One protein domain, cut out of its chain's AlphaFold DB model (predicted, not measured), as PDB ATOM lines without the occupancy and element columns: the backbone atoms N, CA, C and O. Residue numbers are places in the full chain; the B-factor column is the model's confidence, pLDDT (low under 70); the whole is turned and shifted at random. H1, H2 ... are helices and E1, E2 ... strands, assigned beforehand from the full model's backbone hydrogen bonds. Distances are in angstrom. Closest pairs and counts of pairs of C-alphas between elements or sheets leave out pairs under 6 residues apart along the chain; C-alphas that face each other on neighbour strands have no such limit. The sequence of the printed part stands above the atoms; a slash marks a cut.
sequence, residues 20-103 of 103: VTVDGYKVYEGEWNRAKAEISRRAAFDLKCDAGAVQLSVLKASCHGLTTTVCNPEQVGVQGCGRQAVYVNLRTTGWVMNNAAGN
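This is residues 20 to 103 of the 103 residues of an uncharacterized protein of Minicystis rosea (UniProt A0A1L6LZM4). One helix, H1, packs on one face of a twisted sheet of four strands, E3 to E6, and the other face has no named helix over it. A small hairpin, E1 and E2, precedes the helix, with E2 beside the first residues of E4, and the turn of the hairpin E3 and E4 around Thr 67 makes one end of the long axis. The printed part has 84 residues, with one named helix and six named strands in the order E1, E2, H1, E3, E4, E5, E6; the larger sheet has the order E3, E4, E5, E6, all antiparallel. The class is mixed, helices and strands. The whole is compact, with a radius of gyration of the C-alphas of 12.9 A, and its outline is elongated, spanning 43 by 23 by 21 A.

E1, residues 20 to 22, and E2, residues 25 to 28, form an antiparallel hairpin, with N 20 and O 27 2.9 A apart, within hydrogen-bond range. H1, residues 29 to 47, has 13 of 15 O i to N i+4 pairs within hydrogen-bond range and a kink of 28 degrees near residue 41. E3, residues 55 to 64, E4, residues 70 to 80, E5, residues 83 to 89, and E6, residues 95 to 102, form a meander, each strand the antiparallel neighbour of the one before. Pairs within hydrogen-bond range include N 57 and O 77 at 2.9 A for the hairpin E3 and E4, N 78 and O 85 at 2.8 A for E4 and E5, and N 86 and O 99 at 2.9 A for E5 and E6. H1 is on this sheet in two layers, a helix on one face of a sheet; its closest C-alphas to E5 are those of Leu 47 and Arg 83, 6.3 A apart. The closest C-alphas of E2 and E4 are those of Val 27 and Cys 71, 5.0 A apart. E1 and E6 are apart.

E1 begins at C-alpha 20, (122.863, 130.925, 78.468). H1 measures 25.3 A and ends at C-alpha 47, (134.340, 122.482, 100.531). E3 measures 25.7 A and bends by 58 degrees at residue 60. E4 measures 27.7 A and bends by 64 degrees at residue 74. E5 measures 20.4 A. E6 measures 20.1 A, bends by 58 degrees at residue 98 and ends at C-alpha 102, (131.492, 115.032, 102.300).

The two C-alphas farthest apart are those of Thr 67 and Asn 103, 43.6 A. The printed part has no cut and no long link. The mean pLDDT of the printed part is 90.9, and residues 102 to 103 are under 70.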
ATOM      1  N   VAL A  20     122.109 132.178  78.481       93.81
ATOM      2  CA  VAL A  20     122.863 130.925  78.468       93.81
ATOM      3  C   VAL A  20     121.960 129.790  78.919       93.81
ATOM      4  O   VAL A  20     121.040 129.997  79.711       93.81
ATOM      5  N   THR A  21     122.212 128.591  78.401       94.69
ATOM      6  CA  THR A  21     121.515 127.381  78.838       94.69
ATOM      7  C   THR A  21     122.374 126.659  79.862       94.69
ATOM      8  O   THR A  21     123.516 126.310  79.572       94.69
ATOM      9  N   VAL A  22     121.825 126.437  81.053       93.62
ATOM     10  CA  VAL A  22     122.495 125.773  82.174       93.62
ATOM     11  C   VAL A  22     121.571 124.685  82.687       93.62
ATOM     12  O   VAL A  22     120.453 124.990  83.092       93.62
ATOM     13  N   ASP A  23     122.000 123.426  82.608       93.62
ATOM     14  CA  ASP A  23     121.202 122.264  83.032       93.62
ATOM     15  C   ASP A  23     119.774 122.256  82.450       93.62
ATOM     16  O   ASP A  23     118.797 121.923  83.112       93.62
ATOM     17  N   GLY A  24     119.641 122.683  81.188       92.31
ATOM     18  CA  GLY A  24     118.356 122.785  80.484       92.31
ATOM     19  C   GLY A  24     117.561 124.072  80.747       92.31
ATOM     20  O   GLY A  24     116.576 124.321  80.055       92.31
ATOM     21  N   TYR A  25     117.999 124.932  81.667       92.81
ATOM     22  CA  TYR A  25     117.357 126.214  81.960       92.81
ATOM     23  C   TYR A  25     117.981 127.354  81.160       92.81
ATOM     24  O   TYR A  25     119.192 127.570  81.203       92.81
ATOM     25  N   LYS A  26     117.148 128.140  80.473       94.75
ATOM     26  CA  LYS A  26     117.576 129.388  79.831       94.75
ATOM     27  C   LYS A  26     117.612 130.503  80.872       94.75
ATOM     28  O   LYS A  26     116.564 130.907  81.360       94.75
ATOM     29  N   VAL A  27     118.794 131.012  81.201       93.44
ATOM     30  CA  VAL A  27     119.008 132.027  82.248       93.44
ATOM     31  C   VAL A  27     119.694 133.264  81.669       93.44
ATOM     32  O   VAL A  27     120.389 133.168  80.654       93.44
ATOM     33  N   TYR A  28     119.523 134.430  82.298       92.25
ATOM     34  CA  TYR A  28     120.287 135.620  81.916       92.25
ATOM     35  C   TYR A  28     121.772 135.395  82.194       92.25
ATOM     36  O   TYR A  28     122.168 135.053  83.310       92.25
ATOM     37  N   GLU A  29     122.610 135.623  81.186       92.50
ATOM     38  CA  GLU A  29     124.046 135.363  81.291       92.50
ATOM     39  C   GLU A  29     124.696 136.190  82.407       92.50
ATOM     40  O   GLU A  29     125.478 135.670  83.202       92.50
ATOM     41  N   GLY A  30     124.334 137.472  82.507       91.06
ATOM     42  CA  GLY A  30     124.854 138.363  83.543       91.06
ATOM     43  C   GLY A  30     124.493 137.906  84.957       91.06
ATOM     44  O   GLY A  30     125.338 137.950  85.852       91.06
ATOM     45  N   GLU A  31     123.267 137.429  85.162       90.31
ATOM     46  CA  GLU A  31     122.821 136.913  86.459       90.31
ATOM     47  C   GLU A  31     123.511 135.596  86.798       90.31
ATOM     48  O   GLU A  31     124.017 135.437  87.910       90.31
ATOM     49  N   TRP A  32     123.621 134.687  85.826       94.38
ATOM     50  CA  TRP A  32     124.335 133.431  86.010       94.38
ATOM     51  C   TRP A  32     125.813 133.651  86.329       94.38
ATOM     52  O   TRP A  32     126.356 133.019  87.233       94.38
ATOM     53  N   ASN A  33     126.476 134.582  85.644       94.31
ATOM     54  CA  ASN A  33     127.874 134.907  85.907       94.31
ATOM     55  C   ASN A  33     128.077 135.509  87.306       94.31
ATOM     56  O   ASN A  33     129.044 135.150  87.980       94.31
ATOM     57  N   ARG A  34     127.153 136.356  87.779       92.12
ATOM     58  CA  ARG A  34     127.179 136.875  89.158       92.12
ATOM     59  C   ARG A  34     126.969 135.763  90.184       92.12
ATOM     60  O   ARG A  34     127.753 135.671  91.126       92.12
ATOM     61  N   ALA A  35     125.973 134.900  89.971       93.31
ATOM     62  CA  ALA A  35     125.695 133.764  90.848       93.31
ATOM     63  C   ALA A  35     126.895 132.809  90.922       93.31
ATOM     64  O   ALA A  35     127.342 132.486  92.018       93.31
ATOM     65  N   LYS A  36     127.488 132.441  89.776       94.56
ATOM     66  CA  LYS A  36     128.711 131.625  89.731       94.56
ATOM     67  C   LYS A  36     129.844 132.257  90.530       94.56
ATOM     68  O   LYS A  36     130.430 131.600  91.379       94.56
ATOM     69  N   ALA A  37     130.139 133.535  90.294       93.00
ATOM     70  CA  ALA A  37     131.233 134.214  90.983       93.00
ATOM     71  C   ALA A  37     131.028 134.271  92.507       93.00
ATOM     72  O   ALA A  37     131.991 134.148  93.264       93.00
ATOM     73  N   GLU A  38     129.791 134.462  92.971       92.81
ATOM     74  CA  GLU A  38     129.478 134.436  94.399       92.81
ATOM     75  C   GLU A  38     129.595 133.025  94.987       92.81
ATOM     76  O   GLU A  38     130.324 132.828  95.963       92.81
ATOM     77  N   ILE A  39     128.904 132.054  94.386       94.94
ATOM     78  CA  ILE A  39     128.810 130.683  94.891       94.94
ATOM     79  C   ILE A  39     130.177 130.000  94.844       94.94
ATOM     80  O   ILE A  39     130.579 129.417  95.843       94.94
ATOM     81  N   SER A  40     130.935 130.115  93.748       94.00
ATOM     82  CA  SER A  40     132.243 129.460  93.619       94.00
ATOM     83  C   SER A  40     133.235 129.908  94.694       94.00
ATOM     84  O   SER A  40     133.969 129.077  95.221       94.00
ATOM     85  N   ARG A  41     133.245 131.196  95.074       90.75
ATOM     86  CA  ARG A  41     134.133 131.692  96.143       90.75
ATOM     87  C   ARG A  41     133.768 131.129  97.513       90.75
ATOM     88  O   ARG A  41     134.661 130.756  98.268       90.75
ATOM     89  N   ARG A  42     132.472 131.077  97.833       92.50
ATOM     90  CA  ARG A  42     131.989 130.512  99.103       92.50
ATOM     91  C   ARG A  42     132.222 129.004  99.142       92.50
ATOM     92  O   ARG A  42     132.838 128.505 100.073       92.50
ATOM     93  N   ALA A  43     131.847 128.303  98.076       93.88
ATOM     94  CA  ALA A  43     131.969 126.855  97.988       93.88
ATOM     95  C   ALA A  43     133.418 126.373  98.032       93.88
ATOM     96  O   ALA A  43     133.684 125.341  98.634       93.88
ATOM     97  N   ALA A  44     134.362 127.119  97.455       92.25
ATOM     98  CA  ALA A  44     135.787 126.831  97.602       92.25
ATOM     99  C   ALA A  44     136.202 126.768  99.082       92.25
ATOM    100  O   ALA A  44     136.836 125.809  99.523       92.25
ATOM    101  N   PHE A  45     135.774 127.754  99.875       91.31
ATOM    102  CA  PHE A  45     136.029 127.786 101.311       91.31
ATOM    103  C   PHE A  45     135.298 126.653 102.043       91.31
ATOM    104  O   PHE A  45     135.926 125.872 102.761       91.31
ATOM    105  N   ASP A  46     133.993 126.509 101.813       91.31
ATOM    106  CA  ASP A  46     133.155 125.552 102.539       91.31
ATOM    107  C   ASP A  46     133.551 124.090 102.240       91.31
ATOM    108  O   ASP A  46     133.623 123.236 103.132       91.31
ATOM    109  N   LEU A  47     133.889 123.799 100.980       91.62
ATOM    110  CA  LEU A  47     134.340 122.482 100.531       91.62
ATOM    111  C   LEU A  47     135.844 122.259 100.736       91.62
ATOM    112  O   LEU A  47     136.301 121.135 100.535       91.62
ATOM    113  N   LYS A  48     136.612 123.257 101.199       91.25
ATOM    114  CA  LYS A  48     138.086 123.198 101.290       91.25
ATOM    115  C   LYS A  48     138.716 122.764  99.959       91.25
ATOM    116  O   LYS A  48     139.505 121.825  99.910       91.25
ATOM    117  N   CYS A  49     138.298 123.419  98.882       89.44
ATOM    118  CA  CYS A  49     138.642 123.088  97.506       89.44
ATOM    119  C   CYS A  49     139.079 124.349  96.755       89.44
ATOM    120  O   CYS A  49     138.650 125.451  97.091       89.44
ATOM    121  N   ASP A  50     139.893 124.205  95.712       89.06
ATOM    122  CA  ASP A  50     140.233 125.340  94.855       89.06
ATOM    123  C   ASP A  50     138.994 125.867  94.121       89.06
ATOM    124  O   ASP A  50     138.185 125.103  93.591       89.06
ATOM    125  N   ALA A  51     138.865 127.191  94.013       80.88
ATOM    126  CA  ALA A  51     137.730 127.822  93.331       80.88
ATOM    127  C   ALA A  51     137.643 127.478  91.832       80.88
ATOM    128  O   ALA A  51     136.570 127.575  91.244       80.88
ATOM    129  N   GLY A  52     138.753 127.066  91.208       86.12
ATOM    130  CA  GLY A  52     138.761 126.551  89.834       86.12
ATOM    131  C   GLY A  52     138.359 125.076  89.717       86.12
ATOM    132  O   GLY A  52     138.094 124.608  88.616       86.12
ATOM    133  N   ALA A  53     138.308 124.349  90.836       89.69
ATOM    134  CA  ALA A  53     137.991 122.923  90.895       89.69
ATOM    135  C   ALA A  53     136.537 122.643  91.318       89.69
ATOM    136  O   ALA A  53     136.149 121.480  91.435       89.69
ATOM    137  N   VAL A  54     135.729 123.688  91.541       93.62
ATOM    138  CA  VAL A  54     134.294 123.553  91.823       93.62
ATOM    139  C   VAL A  54     133.469 123.649  90.541       93.62
ATOM    140  O   VAL A  54     133.660 124.538  89.712       93.62
ATOM    141  N   GLN A  55     132.516 122.740  90.392       94.88
ATOM    142  CA  GLN A  55     131.554 122.687  89.298       94.88
ATOM    143  C   GLN A  55     130.172 123.018  89.845       94.88
ATOM    144  O   GLN A  55     129.788 122.519  90.902       94.88
ATOM    145  N   LEU A  56     129.446 123.889  89.146       95.56
ATOM    146  CA  LEU A  56     128.131 124.380  89.553       95.56
ATOM    147  C   LEU A  56     127.065 123.836  88.603       95.56
ATOM    148  O   LEU A  56     127.258 123.886  87.390       95.56
ATOM    149  N   SER A  57     125.935 123.405  89.157       95.75
ATOM    150  CA  SER A  57     124.754 122.971  88.407       95.75
ATOM    151  C   SER A  57     123.478 123.593  88.970       95.75
ATOM    152  O   SER A  57     123.346 123.799  90.174       95.75
ATOM    153  N   VAL A  58     122.514 123.918  88.117       96.31
ATOM    154  CA  VAL A  58     121.196 124.418  88.518       96.31
ATOM    155  C   VAL A  58     120.292 123.229  88.824       96.31
ATOM    156  O   VAL A  58     119.899 122.478  87.937       96.31
ATOM    157  N   LEU A  59     119.924 123.081  90.097       95.44
ATOM    158  CA  LEU A  59     119.045 122.003  90.565       95.44
ATOM    159  C   LEU A  59     117.570 122.396  90.482       95.44
ATOM    160  O   LEU A  59     116.702 121.560  90.240       95.44
ATOM    161  N   LYS A  60     117.282 123.682  90.696       95.50
ATOM    162  CA  LYS A  60     115.931 124.240  90.641       95.50
ATOM    163  C   LYS A  60     115.982 125.671  90.131       95.50
ATOM    164  O   LYS A  60     116.805 126.462  90.596       95.50
ATOM    165  N   ALA A  61     115.054 126.022  89.249       94.69
ATOM    166  CA  ALA A  61     114.858 127.387  88.786       94.69
ATOM    167  C   ALA A  61     113.368 127.740  88.697       94.69
ATOM    168  O   ALA A  61     112.523 126.872  88.483       94.69
ATOM    169  N   SER A  62     113.058 129.028  88.836       94.06
ATOM    170  CA  SER A  62     111.724 129.577  88.583       94.06
ATOM    171  C   SER A  62     111.711 130.243  87.215       94.06
ATOM    172  O   SER A  62     112.401 131.242  87.002       94.06
ATOM    173  N   CYS A  63     110.908 129.714  86.296       93.75
ATOM    174  CA  CYS A  63     110.813 130.208  84.927       93.75
ATOM    175  C   CYS A  63     109.600 131.120  84.727       93.75
ATOM    176  O   CYS A  63     108.545 130.913  85.322       93.75
ATOM    177  N   HIS A  64     109.758 132.142  83.894       90.12
ATOM    178  CA  HIS A  64     108.734 133.126  83.563       90.12
ATOM    179  C   HIS A  64     108.861 133.559  82.097       90.12
ATOM    180  O   HIS A  64     109.876 133.307  81.449       90.12
ATOM    181  N   GLY A  65     107.822 134.217  81.583       85.44
ATOM    182  CA  GLY A  65     107.765 134.710  80.207       85.44
ATOM    183  C   GLY A  65     106.837 133.887  79.312       85.44
ATOM    184  O   GLY A  65     106.776 132.664  79.412       85.44
ATOM    185  N   LEU A  66     106.092 134.589  78.451       72.62
ATOM    186  CA  LEU A  66     105.075 134.009  77.563       72.62
ATOM    187  C   LEU A  66     105.655 133.604  76.202       72.62
ATOM    188  O   LEU A  66     105.356 132.533  75.692       72.62
ATOM    189  N   THR A  67     106.492 134.460  75.615       78.00
ATOM    190  CA  THR A  67     107.112 134.252  74.293       78.00
ATOM    191  C   THR A  67     108.557 133.770  74.385       78.00
ATOM    192  O   THR A  67     109.042 133.080  73.496       78.00
ATOM    193  N   THR A  68     109.263 134.128  75.458       80.50
ATOM    194  CA  THR A  68     110.595 133.609  75.780       80.50
ATOM    195  C   THR A  68     110.601 133.185  77.234       80.50
ATOM    196  O   THR A  68     110.527 134.034  78.119       80.50
ATOM    197  N   THR A  69     110.692 131.880  77.478       90.69
ATOM    198  CA  THR A  69     110.851 131.351  78.830       90.69
ATOM    199  C   THR A  69     112.267 131.630  79.318       90.69
ATOM    200  O   THR A  69     113.241 131.172  78.719       90.69
ATOM    201  N   VAL A  70     112.373 132.399  80.398       92.12
ATOM    202  CA  VAL A  70     113.626 132.717  81.085       92.12
ATOM    203  C   VAL A  70     113.501 132.291  82.537       92.12
ATOM    204  O   VAL A  70     112.454 132.458  83.161       92.12
ATOM    205  N   CYS A  71     114.562 131.717  83.076       94.44
ATOM    206  CA  CYS A  71     114.581 131.111  84.390       94.44
ATOM    207  C   CYS A  71     115.554 131.837  85.314       94.44
ATOM    208  O   CYS A  71     116.644 132.233  84.909       94.44
ATOM    209  N   ASN A  72     115.154 131.960  86.575       93.56
ATOM    210  CA  ASN A  72     115.992 132.439  87.663       93.56
ATOM    211  C   ASN A  72     116.392 131.232  88.519       93.56
ATOM    212  O   ASN A  72     115.497 130.588  89.079       93.56
ATOM    213  N   PRO A  73     117.689 130.893  88.626       94.94
ATOM    214  CA  PRO A  73     118.140 129.821  89.502       94.94
ATOM    215  C   PRO A  73     117.729 130.077  90.957       94.94
ATOM    216  O   PRO A  73     117.986 131.147  91.512       94.94
ATOM    217  N   GLU A  74     117.108 129.078  91.575       95.62
ATOM    218  CA  GLU A  74     116.707 129.093  92.986       95.62
ATOM    219  C   GLU A  74     117.587 128.181  93.835       95.62
ATOM    220  O   GLU A  74     117.825 128.476  95.004       95.62
ATOM    221  N   GLN A  75     118.068 127.077  93.256       96.50
ATOM    222  CA  GLN A  75     118.976 126.145  93.913       96.50
ATOM    223  C   GLN A  75     120.112 125.762  92.977       96.50
ATOM    224  O   GLN A  75     119.876 125.395  91.823       96.50
ATOM    225  N   VAL A  76     121.333 125.825  93.496       97.12
ATOM    226  CA  VAL A  76     122.558 125.487  92.774       97.12
ATOM    227  C   VAL A  76     123.311 124.422  93.554       97.12
ATOM    228  O   VAL A  76     123.635 124.608  94.726       97.12
ATOM    229  N   GLY A  77     123.575 123.302  92.898       96.56
ATOM    230  CA  GLY A  77     124.476 122.270  93.372       96.56
ATOM    231  C   GLY A  77     125.912 122.674  93.083       96.56
ATOM    232  O   GLY A  77     126.204 123.288  92.058       96.56
ATOM    233  N   VAL A  78     126.808 122.329  93.996       96.50
ATOM    234  CA  VAL A  78     128.245 122.499  93.825       96.50
ATOM    235  C   VAL A  78     128.924 121.179  94.110       96.50
ATOM    236  O   VAL A  78     128.660 120.573  95.144       96.50
ATOM    237  N   GLN A  79     129.820 120.761  93.224       95.25
ATOM    238  CA  GLN A  79     130.675 119.600  93.423       95.25
ATOM    239  C   GLN A  79     132.136 120.006  93.255       95.25
ATOM    240  O   GLN A  79     132.484 120.712  92.314       95.25
ATOM    241  N   GLY A  80     133.003 119.567  94.161       93.75
ATOM    242  CA  GLY A  80     134.433 119.849  94.084       93.75
ATOM    243  C   GLY A  80     135.214 119.059  95.122       93.75
ATOM    244  O   GLY A  80     134.741 118.858  96.239       93.75
ATOM    245  N   CYS A  81     136.403 118.584  94.743       92.25
ATOM    246  CA  CYS A  81     137.310 117.845  95.628       92.25
ATOM    247  C   CYS A  81     136.649 116.654  96.362       92.25
ATOM    248  O   CYS A  81     136.907 116.423  97.540       92.25
ATOM    249  N   GLY A  82     135.760 115.914  95.682       92.25
ATOM    250  CA  GLY A  82     135.042 114.764  96.255       92.25
ATOM    251  C   GLY A  82     133.910 115.124  97.227       92.25
ATOM    252  O   GLY A  82     133.338 114.240  97.859       92.25
ATOM    253  N   ARG A  83     133.575 116.410  97.350       93.75
ATOM    254  CA  ARG A  83     132.557 116.937  98.263       93.75
ATOM    255  C   ARG A  83     131.484 117.674  97.476       93.75
ATOM    256  O   ARG A  83     131.703 118.074  96.328       93.75
ATOM    257  N   GLN A  84     130.327 117.857  98.097       94.88
ATOM    258  CA  GLN A  84     129.199 118.536  97.479       94.88
ATOM    259  C   GLN A  84     128.486 119.474  98.447       94.88
ATOM    260  O   GLN A  84     128.435 119.229  99.651       94.88
ATOM    261  N   ALA A  85     127.905 120.539  97.909       95.75
ATOM    262  CA  ALA A  85     127.052 121.461  98.641       95.75
ATOM    263  C   ALA A  85     125.862 121.900  97.790       95.75
ATOM    264  O   ALA A  85     125.886 121.812  96.565       95.75
ATOM    265  N   VAL A  86     124.817 122.393  98.448       96.81
ATOM    266  CA  VAL A  86     123.661 123.011  97.799       96.81
ATOM    267  C   VAL A  86     123.499 124.422  98.335       96.81
ATOM    268  O   VAL A  86     123.398 124.618  99.547       96.81
ATOM    269  N   TYR A  87     123.431 125.392  97.428       96.88
ATOM    270  CA  TYR A  87     123.117 126.782  97.728       96.88
ATOM    271  C   TYR A  87     121.695 127.102  97.294       96.88
ATOM    272  O   TYR A  87     121.245 126.673  96.233       96.88
ATOM    273  N   VAL A  88     120.998 127.882  98.110       96.50
ATOM    274  CA  VAL A  88     119.633 128.341  97.863       96.50
ATOM    275  C   VAL A  88     119.634 129.861  97.804       96.50
ATOM    276  O   VAL A  88     120.263 130.524  98.629       96.50
ATOM    277  N   ASN A  89     118.935 130.416  96.821       95.38
ATOM    278  CA  ASN A  89     118.779 131.854  96.673       95.38
ATOM    279  C   ASN A  89     117.605 132.342  97.528       95.38
ATOM    280  O   ASN A  89     116.447 132.047  97.233       95.38
ATOM    281  N   LEU A  90     117.897 133.133  98.559       92.38
ATOM    282  CA  LEU A  90     116.885 133.768  99.410       92.38
ATOM    283  C   LEU A  90     116.427 135.135  98.877       92.38
ATOM    284  O   LEU A  90     115.822 135.913  99.610       92.38
ATOM    285  N   ARG A  91     116.711 135.439  97.603       86.81
ATOM    286  CA  ARG A  91     116.406 136.694  96.901       86.81
ATOM    287  C   ARG A  91     117.079 137.898  97.559       86.81
ATOM    288  O   ARG A  91     118.139 138.318  97.112       86.81
ATOM    289  N   THR A  92     116.510 138.429  98.637       86.75
ATOM    290  CA  THR A  92     117.005 139.626  99.336       86.75
ATOM    291  C   THR A  92     118.329 139.403 100.058       86.75
ATOM    292  O   THR A  92     119.113 140.336 100.191       86.75
ATOM    293  N   THR A  93     118.590 138.179 100.517       87.88
ATOM    294  CA  THR A  93     119.803 137.839 101.286       87.88
ATOM    295  C   THR A  93     120.916 137.259 100.403       87.88
ATOM    296  O   THR A  93     122.053 137.132 100.849       87.88
ATOM    297  N   GLY A  94     120.611 136.935  99.143       91.31
ATOM    298  CA  GLY A  94     121.533 136.270  98.224       91.31
ATOM    299  C   GLY A  94     121.607 134.755  98.434       91.31
ATOM    300  O   GLY A  94     120.642 134.126  98.884       91.31
ATOM    301  N   TRP A  95     122.745 134.165  98.066       94.88
ATOM    302  CA  TRP A  95     122.957 132.718  98.096       94.88
ATOM    303  C   TRP A  95     123.463 132.246  99.456       94.88
ATOM    304  O   TRP A  95     124.514 132.677  99.931       94.88
ATOM    305  N   VAL A  96     122.738 131.304 100.058       94.44
ATOM    306  CA  VAL A  96     123.110 130.672 101.330       94.44
ATOM    307  C   VAL A  96     123.263 129.171 101.152       94.44
ATOM    308  O   VAL A  96     122.542 128.560 100.364       94.44
ATOM    309  N   MET A  97     124.194 128.566 101.882       94.19
ATOM    310  CA  MET A  97     124.324 127.114 101.899       94.19
ATOM    311  C   MET A  97     123.152 126.498 102.666       94.19
ATOM    312  O   MET A  97     122.869 126.892 103.793       94.19
ATOM    313  N   ASN A  98     122.497 125.519 102.054       89.94
ATOM    314  CA  ASN A  98     121.436 124.732 102.676       89.94
ATOM    315  C   ASN A  98     121.947 123.373 103.172       89.94
ATOM    316  O   ASN A  98     121.497 122.872 104.194       89.94
ATOM    317  N   ASN A  99     122.900 122.769 102.460       83.56
ATOM    318  CA  ASN A  99     123.513 121.512 102.873       83.56
ATOM    319  C   ASN A  99     124.940 121.397 102.322       83.56
ATOM    320  O   ASN A  99     125.217 121.905 101.234       83.56
ATOM    321  N   ALA A 100     125.803 120.682 103.039       77.44
ATOM    322  CA  ALA A 100     127.086 120.194 102.555       77.44
ATOM    323  C   ALA A 100     127.266 118.732 102.973       77.44
ATOM    324  O   ALA A 100     127.108 118.384 104.141       77.44
ATOM    325  N   ALA A 101     127.630 117.885 102.016       71.00
ATOM    326  CA  ALA A 101     127.980 116.495 102.256       71.00
ATOM    327  C   ALA A 101     129.418 116.250 101.785       71.00
ATOM    328  O   ALA A 101     129.795 116.594 100.663       71.00
ATOM    329  N   GLY A 102     130.228 115.664 102.662       61.19
ATOM    330  CA  GLY A 102     131.492 115.032 102.300       61.19
ATOM    331  C   GLY A 102     131.337 113.531 102.493       61.19
ATOM    332  O   GLY A 102     130.751 113.127 103.497       61.19
ATOM    333  N   ASN A 103     131.814 112.747 101.527       51.03
ATOM    334  CA  ASN A 103     132.101 111.335 101.771       51.03
ATOM    335  C   ASN A 103     133.306 111.197 102.705       51.03
ATOM    336  O   ASN A 103     134.183 112.094 102.658       51.03
TER     337      ASN A 103